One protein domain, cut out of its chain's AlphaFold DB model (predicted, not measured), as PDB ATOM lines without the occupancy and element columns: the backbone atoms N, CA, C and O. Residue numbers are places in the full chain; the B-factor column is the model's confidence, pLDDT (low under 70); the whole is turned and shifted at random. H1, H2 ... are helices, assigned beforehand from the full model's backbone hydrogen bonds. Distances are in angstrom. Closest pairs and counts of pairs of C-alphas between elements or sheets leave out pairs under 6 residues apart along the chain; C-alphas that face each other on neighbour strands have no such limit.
ATOM      1  N   TYR A   2     389.302  -7.992  37.477       69.44
ATOM      2  CA  TYR A   2     390.275  -8.469  38.481       69.44
ATOM      3  C   TYR A   2     390.794  -7.377  39.442       69.44
ATOM      4  O   TYR A   2     390.845  -7.593  40.648       69.44
ATOM      5  N   THR A   3     391.084  -6.176  38.933       72.62
ATOM      6  CA  THR A   3     391.541  -5.032  39.748       72.62
ATOM      7  C   THR A   3     390.497  -4.562  40.763       72.62
ATOM      8  O   THR A   3     390.836  -4.302  41.912       72.62
ATOM      9  N   LEU A   4     389.221  -4.515  40.367       68.88
ATOM     10  CA  LEU A   4     388.106  -4.148  41.249       68.88
ATOM     11  C   LEU A   4     387.858  -5.216  42.317       68.88
ATOM     12  O   LEU A   4     387.594  -4.889  43.467       68.88
ATOM     13  N   ILE A   5     387.995  -6.487  41.941       78.12
ATOM     14  CA  ILE A   5     387.834  -7.622  42.850       78.12
ATOM     15  C   ILE A   5     388.937  -7.612  43.920       78.12
ATOM     16  O   ILE A   5     388.632  -7.711  45.104       78.12
ATOM     17  N   ILE A   6     390.208  -7.418  43.541       83.25
ATOM     18  CA  ILE A   6     391.313  -7.311  44.511       83.25
ATOM     19  C   ILE A   6     391.139  -6.094  45.421       83.25
ATOM     20  O   ILE A   6     391.326  -6.213  46.630       83.25
ATOM     21  N   LEU A   7     390.766  -4.939  44.860       77.75
ATOM     22  CA  LEU A   7     390.535  -3.718  45.634       77.75
ATOM     23  C   LEU A   7     389.425  -3.928  46.675       77.75
ATOM     24  O   LEU A   7     389.600  -3.583  47.840       77.75
ATOM     25  N   TYR A   8     388.325  -4.567  46.273       78.75
ATOM     26  CA  TYR A   8     387.228  -4.942  47.162       78.75
ATOM     27  C   TYR A   8     387.681  -5.903  48.273       78.75
ATOM     28  O   TYR A   8     387.371  -5.687  49.448       78.75
ATOM     29  N   TYR A   9     388.466  -6.934  47.943       79.75
ATOM     30  CA  TYR A   9     388.996  -7.868  48.941       79.75
ATOM     31  C   TYR A   9     389.972  -7.203  49.916       79.75
ATOM     32  O   TYR A   9     389.927  -7.461  51.114       79.75
ATOM     33  N   HIS A  10     390.852  -6.327  49.438       79.50
ATOM     34  CA  HIS A  10     391.793  -5.618  50.302       79.50
ATOM     35  C   HIS A  10     391.063  -4.655  51.252       79.50
ATOM     36  O   HIS A  10     391.435  -4.526  52.419       79.50
ATOM     37  N   LEU A  11     389.998  -4.009  50.770       74.31
ATOM     38  CA  LEU A  11     389.177  -3.096  51.561       74.31
ATOM     39  C   LEU A  11     388.360  -3.852  52.620       74.31
ATOM     40  O   LEU A  11     388.385  -3.473  53.786       74.31
ATOM     41  N   THR A  12     387.721  -4.969  52.266       73.88
ATOM     42  CA  THR A  12     386.964  -5.808  53.219       73.88
ATOM     43  C   THR A  12     387.853  -6.463  54.283       73.88
ATOM     44  O   THR A  12     387.485  -6.471  55.455       73.88
ATOM     45  N   ASN A  13     389.051  -6.939  53.926       75.25
ATOM     46  CA  ASN A  13     390.015  -7.486  54.892       75.25
ATOM     47  C   ASN A  13     390.577  -6.414  55.843       75.25
ATOM     48  O   ASN A  13     390.760  -6.661  57.036       75.25
ATOM     49  N   CYS A  14     390.818  -5.205  55.335       74.75
ATOM     50  CA  CYS A  14     391.224  -4.060  56.153       74.75
ATOM     51  C   CYS A  14     390.124  -3.661  57.161       74.75
ATOM     52  O   CYS A  14     390.409  -3.374  58.323       74.75
ATOM     53  N   VAL A  15     388.852  -3.728  56.752       69.88
ATOM     54  CA  VAL A  15     387.688  -3.489  57.625       69.88
ATOM     55  C   VAL A  15     387.544  -4.589  58.683       69.88
ATOM     56  O   VAL A  15     387.329  -4.292  59.856       69.88
ATOM     57  N   ALA A  16     387.703  -5.859  58.295       68.50
ATOM     58  CA  ALA A  16     387.582  -7.005  59.199       68.50
ATOM     59  C   ALA A  16     388.663  -7.027  60.295       68.50
ATOM     60  O   ALA A  16     388.418  -7.495  61.405       68.50
ATOM     61  N   THR A  17     389.850  -6.487  60.010       69.56
ATOM     62  CA  THR A  17     390.986  -6.412  60.949       69.56
ATOM     63  C   THR A  17     390.945  -5.183  61.871       69.56
ATOM     64  O   THR A  17     391.946  -4.843  62.504       69.56
ATOM     65  N   ASN A  18     389.782  -4.527  61.999       62.47
ATOM     66  CA  ASN A  18     389.561  -3.367  62.870       62.47
ATOM     67  C   ASN A  18     390.586  -2.241  62.660       62.47
ATOM     68  O   ASN A  18     391.019  -1.609  63.620       62.47
ATOM     69  N   PRO A  27     388.143   6.692  62.728       60.62
ATOM     70  CA  PRO A  27     387.271   5.515  62.838       60.62
ATOM     71  C   PRO A  27     385.776   5.688  62.488       60.62
ATOM     72  O   PRO A  27     385.216   4.752  61.920       60.62
ATOM     73  N   PRO A  28     385.080   6.812  62.782       60.91
ATOM     74  CA  PRO A  28     383.640   6.914  62.509       60.91
ATOM     75  C   PRO A  28     383.284   7.039  61.021       60.91
ATOM     76  O   PRO A  28     382.248   6.531  60.599       60.91
ATOM     77  N   MET A  29     384.133   7.680  60.215       70.44
ATOM     78  CA  MET A  29     383.878   7.841  58.779       70.44
ATOM     79  C   MET A  29     383.876   6.488  58.076       70.44
ATOM     80  O   MET A  29     383.056   6.225  57.199       70.44
ATOM     81  N   THR A  30     384.758   5.591  58.497       72.81
ATOM     82  CA  THR A  30     384.971   4.338  57.795       72.81
ATOM     83  C   THR A  30     383.857   3.324  57.987       72.81
ATOM     84  O   THR A  30     383.525   2.626  57.035       72.81
ATOM     85  N   PHE A  31     383.185   3.306  59.138       75.44
ATOM     86  CA  PHE A  31     381.959   2.515  59.294       75.44
ATOM     87  C   PHE A  31     380.847   2.986  58.350       75.44
ATOM     88  O   PHE A  31     380.194   2.163  57.711       75.44
ATOM     89  N   VAL A  32     380.665   4.303  58.208       81.38
ATOM     90  CA  VAL A  32     379.652   4.877  57.307       81.38
ATOM     91  C   VAL A  32     379.984   4.559  55.849       81.38
ATOM     92  O   VAL A  32     379.111   4.098  55.115       81.38
ATOM     93  N   PHE A  33     381.248   4.704  55.439       77.75
ATOM     94  CA  PHE A  33     381.681   4.319  54.094       77.75
ATOM     95  C   PHE A  33     381.495   2.825  53.822       77.75
ATOM     96  O   PHE A  33     381.057   2.478  52.735       77.75
ATOM     97  N   VAL A  34     381.760   1.935  54.784       77.50
ATOM     98  CA  VAL A  34     381.548   0.483  54.616       77.50
ATOM     99  C   VAL A  34     380.076   0.151  54.398       77.50
ATOM    100  O   VAL A  34     379.754  -0.656  53.527       77.50
ATOM    101  N   ILE A  35     379.179   0.782  55.156       84.81
ATOM    102  CA  ILE A  35     377.736   0.571  55.018       84.81
ATOM    103  C   ILE A  35     377.252   1.089  53.658       84.81
ATOM    104  O   ILE A  35     376.560   0.363  52.944       84.81
ATOM    105  N   LEU A  36     377.650   2.306  53.271       84.75
ATOM    106  CA  LEU A  36     377.277   2.901  51.985       84.75
ATOM    107  C   LEU A  36     377.838   2.100  50.801       84.75
ATOM    108  O   LEU A  36     377.074   1.695  49.931       84.75
ATOM    109  N   LEU A  37     379.138   1.786  50.801       78.81
ATOM    110  CA  LEU A  37     379.792   1.005  49.744       78.81
ATOM    111  C   LEU A  37     379.244  -0.423  49.658       78.81
ATOM    112  O   LEU A  37     379.119  -0.965  48.561       78.81
ATOM    113  N   GLY A  38     378.916  -1.040  50.796       82.50
ATOM    114  CA  GLY A  38     378.309  -2.366  50.853       82.50
ATOM    115  C   GLY A  38     376.922  -2.382  50.217       82.50
ATOM    116  O   GLY A  38     376.668  -3.210  49.346       82.50
ATOM    117  N   LEU A  39     376.052  -1.442  50.599       86.00
ATOM    118  CA  LEU A  39     374.708  -1.319  50.030       86.00
ATOM    119  C   LEU A  39     374.738  -0.939  48.543       86.00
ATOM    120  O   LEU A  39     373.986  -1.510  47.755       86.00
ATOM    121  N   GLU A  40     375.635  -0.037  48.144       84.56
ATOM    122  CA  GLU A  40     375.807   0.382  46.751       84.56
ATOM    123  C   GLU A  40     376.299  -0.774  45.872       84.56
ATOM    124  O   GLU A  40     375.704  -1.079  44.837       84.56
ATOM    125  N   SER A  41     377.330  -1.493  46.326       83.69
ATOM    126  CA  SER A  41     377.894  -2.630  45.591       83.69
ATOM    127  C   SER A  41     376.931  -3.815  45.540       83.69
ATOM    128  O   SER A  41     376.781  -4.442  44.494       83.69
ATOM    129  N   PHE A  42     376.257  -4.127  46.651       83.06
ATOM    130  CA  PHE A  42     375.288  -5.222  46.725       83.06
ATOM    131  C   PHE A  42     374.067  -4.945  45.842       83.06
ATOM    132  O   PHE A  42     373.644  -5.818  45.084       83.06
ATOM    133  N   GLY A  43     373.557  -3.710  45.868       86.25
ATOM    134  CA  GLY A  43     372.474  -3.269  44.994       86.25
ATOM    135  C   GLY A  43     372.862  -3.343  43.518       86.25
ATOM    136  O   GLY A  43     372.142  -3.943  42.717       86.25
ATOM    137  N   PHE A  44     374.032  -2.809  43.162       84.69
ATOM    138  CA  PHE A  44     374.534  -2.845  41.791       84.69
ATOM    139  C   PHE A  44     374.773  -4.276  41.303       84.69
ATOM    140  O   PHE A  44     374.433  -4.604  40.167       84.69
ATOM    141  N   PHE A  45     375.310  -5.150  42.156       81.44
ATOM    142  CA  PHE A  45     375.549  -6.548  41.821       81.44
ATOM    143  C   PHE A  45     374.243  -7.302  41.569       81.44
ATOM    144  O   PHE A  45     374.125  -7.971  40.546       81.44
ATOM    145  N   ILE A  46     373.241  -7.162  42.443       85.06
ATOM    146  CA  ILE A  46     371.936  -7.813  42.265       85.06
ATOM    147  C   ILE A  46     371.243  -7.300  41.006       85.06
ATOM    148  O   ILE A  46     370.753  -8.099  40.212       85.06
ATOM    149  N   PHE A  47     371.240  -5.987  40.782       82.31
ATOM    150  CA  PHE A  47     370.653  -5.401  39.581       82.31
ATOM    151  C   PHE A  47     371.362  -5.889  38.316       82.31
ATOM    152  O   PHE A  47     370.711  -6.315  37.365       82.31
ATOM    153  N   THR A  48     372.695  -5.901  38.324       82.19
ATOM    154  CA  THR A  48     373.503  -6.409  37.212       82.19
ATOM    155  C   THR A  48     373.242  -7.894  36.979       82.19
ATOM    156  O   THR A  48     373.084  -8.306  35.832       82.19
ATOM    157  N   ALA A  49     373.137  -8.702  38.036       77.88
ATOM    158  CA  ALA A  49     372.816 -10.121  37.943       77.88
ATOM    159  C   ALA A  49     371.417 -10.344  37.356       77.88
ATOM    160  O   ALA A  49     371.273 -11.153  36.442       77.88
ATOM    161  N   VAL A  50     370.403  -9.598  37.803       81.88
ATOM    162  CA  VAL A  50     369.038  -9.656  37.258       81.88
ATOM    163  C   VAL A  50     369.018  -9.220  35.793       81.88
ATOM    164  O   VAL A  50     368.525  -9.965  34.952       81.88
ATOM    165  N   MET A  51     369.619  -8.080  35.450       80.50
ATOM    166  CA  MET A  51     369.670  -7.571  34.074       80.50
ATOM    167  C   MET A  51     370.436  -8.501  33.131       80.50
ATOM    168  O   MET A  51     370.013  -8.719  31.997       80.50
ATOM    169  N   THR A  52     371.521  -9.111  33.606       74.12
ATOM    170  CA  THR A  52     372.277 -10.112  32.840       74.12
ATOM    171  C   THR A  52     371.481 -11.409  32.704       74.12
ATOM    172  O   THR A  52     371.476 -12.012  31.638       74.12
ATOM    173  N   THR A  53     370.752 -11.822  33.745       73.38
ATOM    174  CA  THR A  53     369.875 -13.004  33.712       73.38
ATOM    175  C   THR A  53     368.707 -12.807  32.752       73.38
ATOM    176  O   THR A  53     368.336 -13.745  32.058       73.38
ATOM    177  N   ILE A  54     368.158 -11.595  32.652       74.94
ATOM    178  CA  ILE A  54     367.116 -11.248  31.677       74.94
ATOM    179  C   ILE A  54     367.674 -11.311  30.252       74.94
ATOM    180  O   ILE A  54     367.075 -11.957  29.395       74.94
ATOM    181  N   GLN A  55     368.843 -10.711  30.000       73.56
ATOM    182  CA  GLN A  55     369.514 -10.809  28.695       73.56
ATOM    183  C   GLN A  55     369.799 -12.268  28.329       73.56
ATOM    184  O   GLN A  55     369.561 -12.695  27.200       73.56
ATOM    185  N   PHE A  56     370.223 -13.062  29.311       73.19
ATOM    186  CA  PHE A  56     370.417 -14.492  29.151       73.19
ATOM    187  C   PHE A  56     369.098 -15.227  28.857       73.19
ATOM    188  O   PHE A  56     369.050 -16.096  27.988       73.19
ATOM    189  N   TYR A  57     368.018 -14.881  29.556       64.44
ATOM    190  CA  TYR A  57     366.695 -15.477  29.385       64.44
ATOM    191  C   TYR A  57     366.126 -15.221  27.986       64.44
ATOM    192  O   TYR A  57     365.582 -16.141  27.379       64.44
ATOM    193  N   CYS A  58     366.297 -14.016  27.436       65.06
ATOM    194  CA  CYS A  58     365.900 -13.706  26.062       65.06
ATOM    195  C   CYS A  58     366.667 -14.566  25.050       65.06
ATOM    196  O   CYS A  58     366.042 -15.198  24.208       65.06
ATOM    197  N   ILE A  59     367.989 -14.701  25.198       61.62
ATOM    198  CA  ILE A  59     368.809 -15.584  24.345       61.62
ATOM    199  C   ILE A  59     368.365 -17.048  24.472       61.62
ATOM    200  O   ILE A  59     368.272 -17.771  23.484       61.62
ATOM    201  N   TYR A  60     368.070 -17.489  25.694       49.59
ATOM    202  CA  TYR A  60     367.604 -18.842  25.979       49.59
ATOM    203  C   TYR A  60     366.221 -19.132  25.372       49.59
ATOM    204  O   TYR A  60     365.967 -20.258  24.946       49.59
ATOM    205  N   THR A  61     365.337 -18.132  25.310       53.84
ATOM    206  CA  THR A  61     363.970 -18.288  24.800       53.84
ATOM    207  C   THR A  61     363.858 -18.074  23.286       53.84
ATOM    208  O   THR A  61     362.946 -18.635  22.679       53.84
ATOM    209  N   ASP A  62     364.786 -17.348  22.651       54.47
ATOM    210  CA  ASP A  62     364.700 -16.950  21.233       54.47
ATOM    211  C   ASP A  62     364.766 -18.138  20.250       54.47
ATOM    212  O   ASP A  62     364.054 -18.159  19.248       54.47
ATOM    213  N   THR A  63     365.489 -19.216  20.581       53.50
ATOM    214  CA  THR A  63     365.426 -20.494  19.829       53.50
ATOM    215  C   THR A  63     364.113 -21.264  20.012       53.50
ATOM    216  O   THR A  63     363.816 -22.170  19.241       53.50
ATOM    217  N   THR A  64     363.293 -20.883  20.989       53.34
ATOM    218  CA  THR A  64     361.938 -21.412  21.236       53.34
ATOM    219  C   THR A  64     360.832 -20.462  20.758       53.34
ATOM    220  O   THR A  64     359.655 -20.802  20.859       53.34
ATOM    221  N   GLY A  65     361.170 -19.288  20.209       44.72
ATOM    222  CA  GLY A  65     360.203 -18.350  19.626       44.72
ATOM    223  C   GLY A  65     359.747 -18.764  18.222       44.72
ATOM    224  O   GLY A  65     358.557 -18.706  17.909       44.72
ATOM    225  N   ILE A  66     360.670 -19.279  17.400       51.56
ATOM    226  CA  ILE A  66     360.370 -19.716  16.023       51.56
ATOM    227  C   ILE A  66     359.576 -21.033  15.958       51.56
ATOM    228  O   ILE A  66     358.906 -21.312  14.964       51.56
ATOM    229  N   GLU A  67     359.611 -21.838  17.023       50.38
ATOM    230  CA  GLU A  67     358.839 -23.082  17.133       50.38
ATOM    231  C   GLU A  67     357.471 -22.880  17.799       50.38
ATOM    232  O   GLU A  67     356.546 -23.645  17.514       50.38
ATOM    233  N   PHE A  68     357.279 -21.816  18.593       44.28
ATOM    234  CA  PHE A  68     355.954 -21.491  19.132       44.28
ATOM    235  C   PHE A  68     354.981 -21.031  18.035       44.28
ATOM    236  O   PHE A  68     353.807 -21.402  18.066       44.28
ATOM    237  N   PHE A  69     355.464 -20.334  16.996       49.62
ATOM    238  CA  PHE A  69     354.643 -20.011  15.819       49.62
ATOM    239  C   PHE A  69     354.428 -21.210  14.871       49.62
ATOM    240  O   PHE A  69     353.650 -21.130  13.925       49.62
ATOM    241  N   LYS A  70     355.073 -22.360  15.131       49.47
ATOM    242  CA  LYS A  70     354.979 -23.578  14.306       49.47
ATOM    243  C   LYS A  70     354.164 -24.705  14.950       49.47
ATOM    244  O   LYS A  70     354.226 -25.852  14.507       49.47
TER     245      LYS A  70
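Overview. This is residues 2 to 18 and 27 to 70 of the 120 residues of the protein "Hypothetical protein" of Adineta ricciae (UniProt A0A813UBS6). One long helix, H2, makes most of the length of this model, and a shorter helix, H1, runs the opposite way near its first part, the two making an open V whose closed end is near the cut in the chain. A single-turn helix, H3, follows at the far end of H2, and residues 42 to 70 stick out with nothing beside them. The printed part has 61 residues with three named helices, in the order H1, H2, H3, and no named strand; the class is all helix. The whole is extended, with a radius of gyration of the C-alphas of 19.3 A and spans of 65 by 21 by 14 A.

Arrangement. Begin at H1, residues 2 to 16, and look across to H2, residues 27 to 62. They are close but not clearly touching: their closest C-alphas, those of Val 15 and Val 34, are 7.9 A apart. They run opposite ways at a steep tilt of 39 degrees. H3, residues 65 to 68, and H2 meet only through their tight link of 2 residues. H1 and H3 are apart. Look at the backbone: every O i to N i+4 pair of H1 is within hydrogen-bond range, in H2 30 of 32 are, and H3 is too short for such a pair.

Along the chain. Find C-alpha 2 at (390.275, -8.469, 38.481); from there H1 runs 20.9 A to C-alpha 16. H2 begins at C-alpha 27 at (387.271, 5.515, 62.838) and runs 52.4 A to C-alpha 62. H3 ends at C-alpha 68 at (355.954, -21.491, 19.132).

Size, cuts and confidence. The farthest C-alphas, those of Pro 27 and Lys 70, are 65.2 A apart. Residues 19 to 26 are not printed, and C-alphas 18 and 27 are 9.2 A apart across this cut. The mean pLDDT of the printed part is 71.5; look for values under 70 at residues 2, 4, 15 to 18, 27 to 28 and 57 to 70.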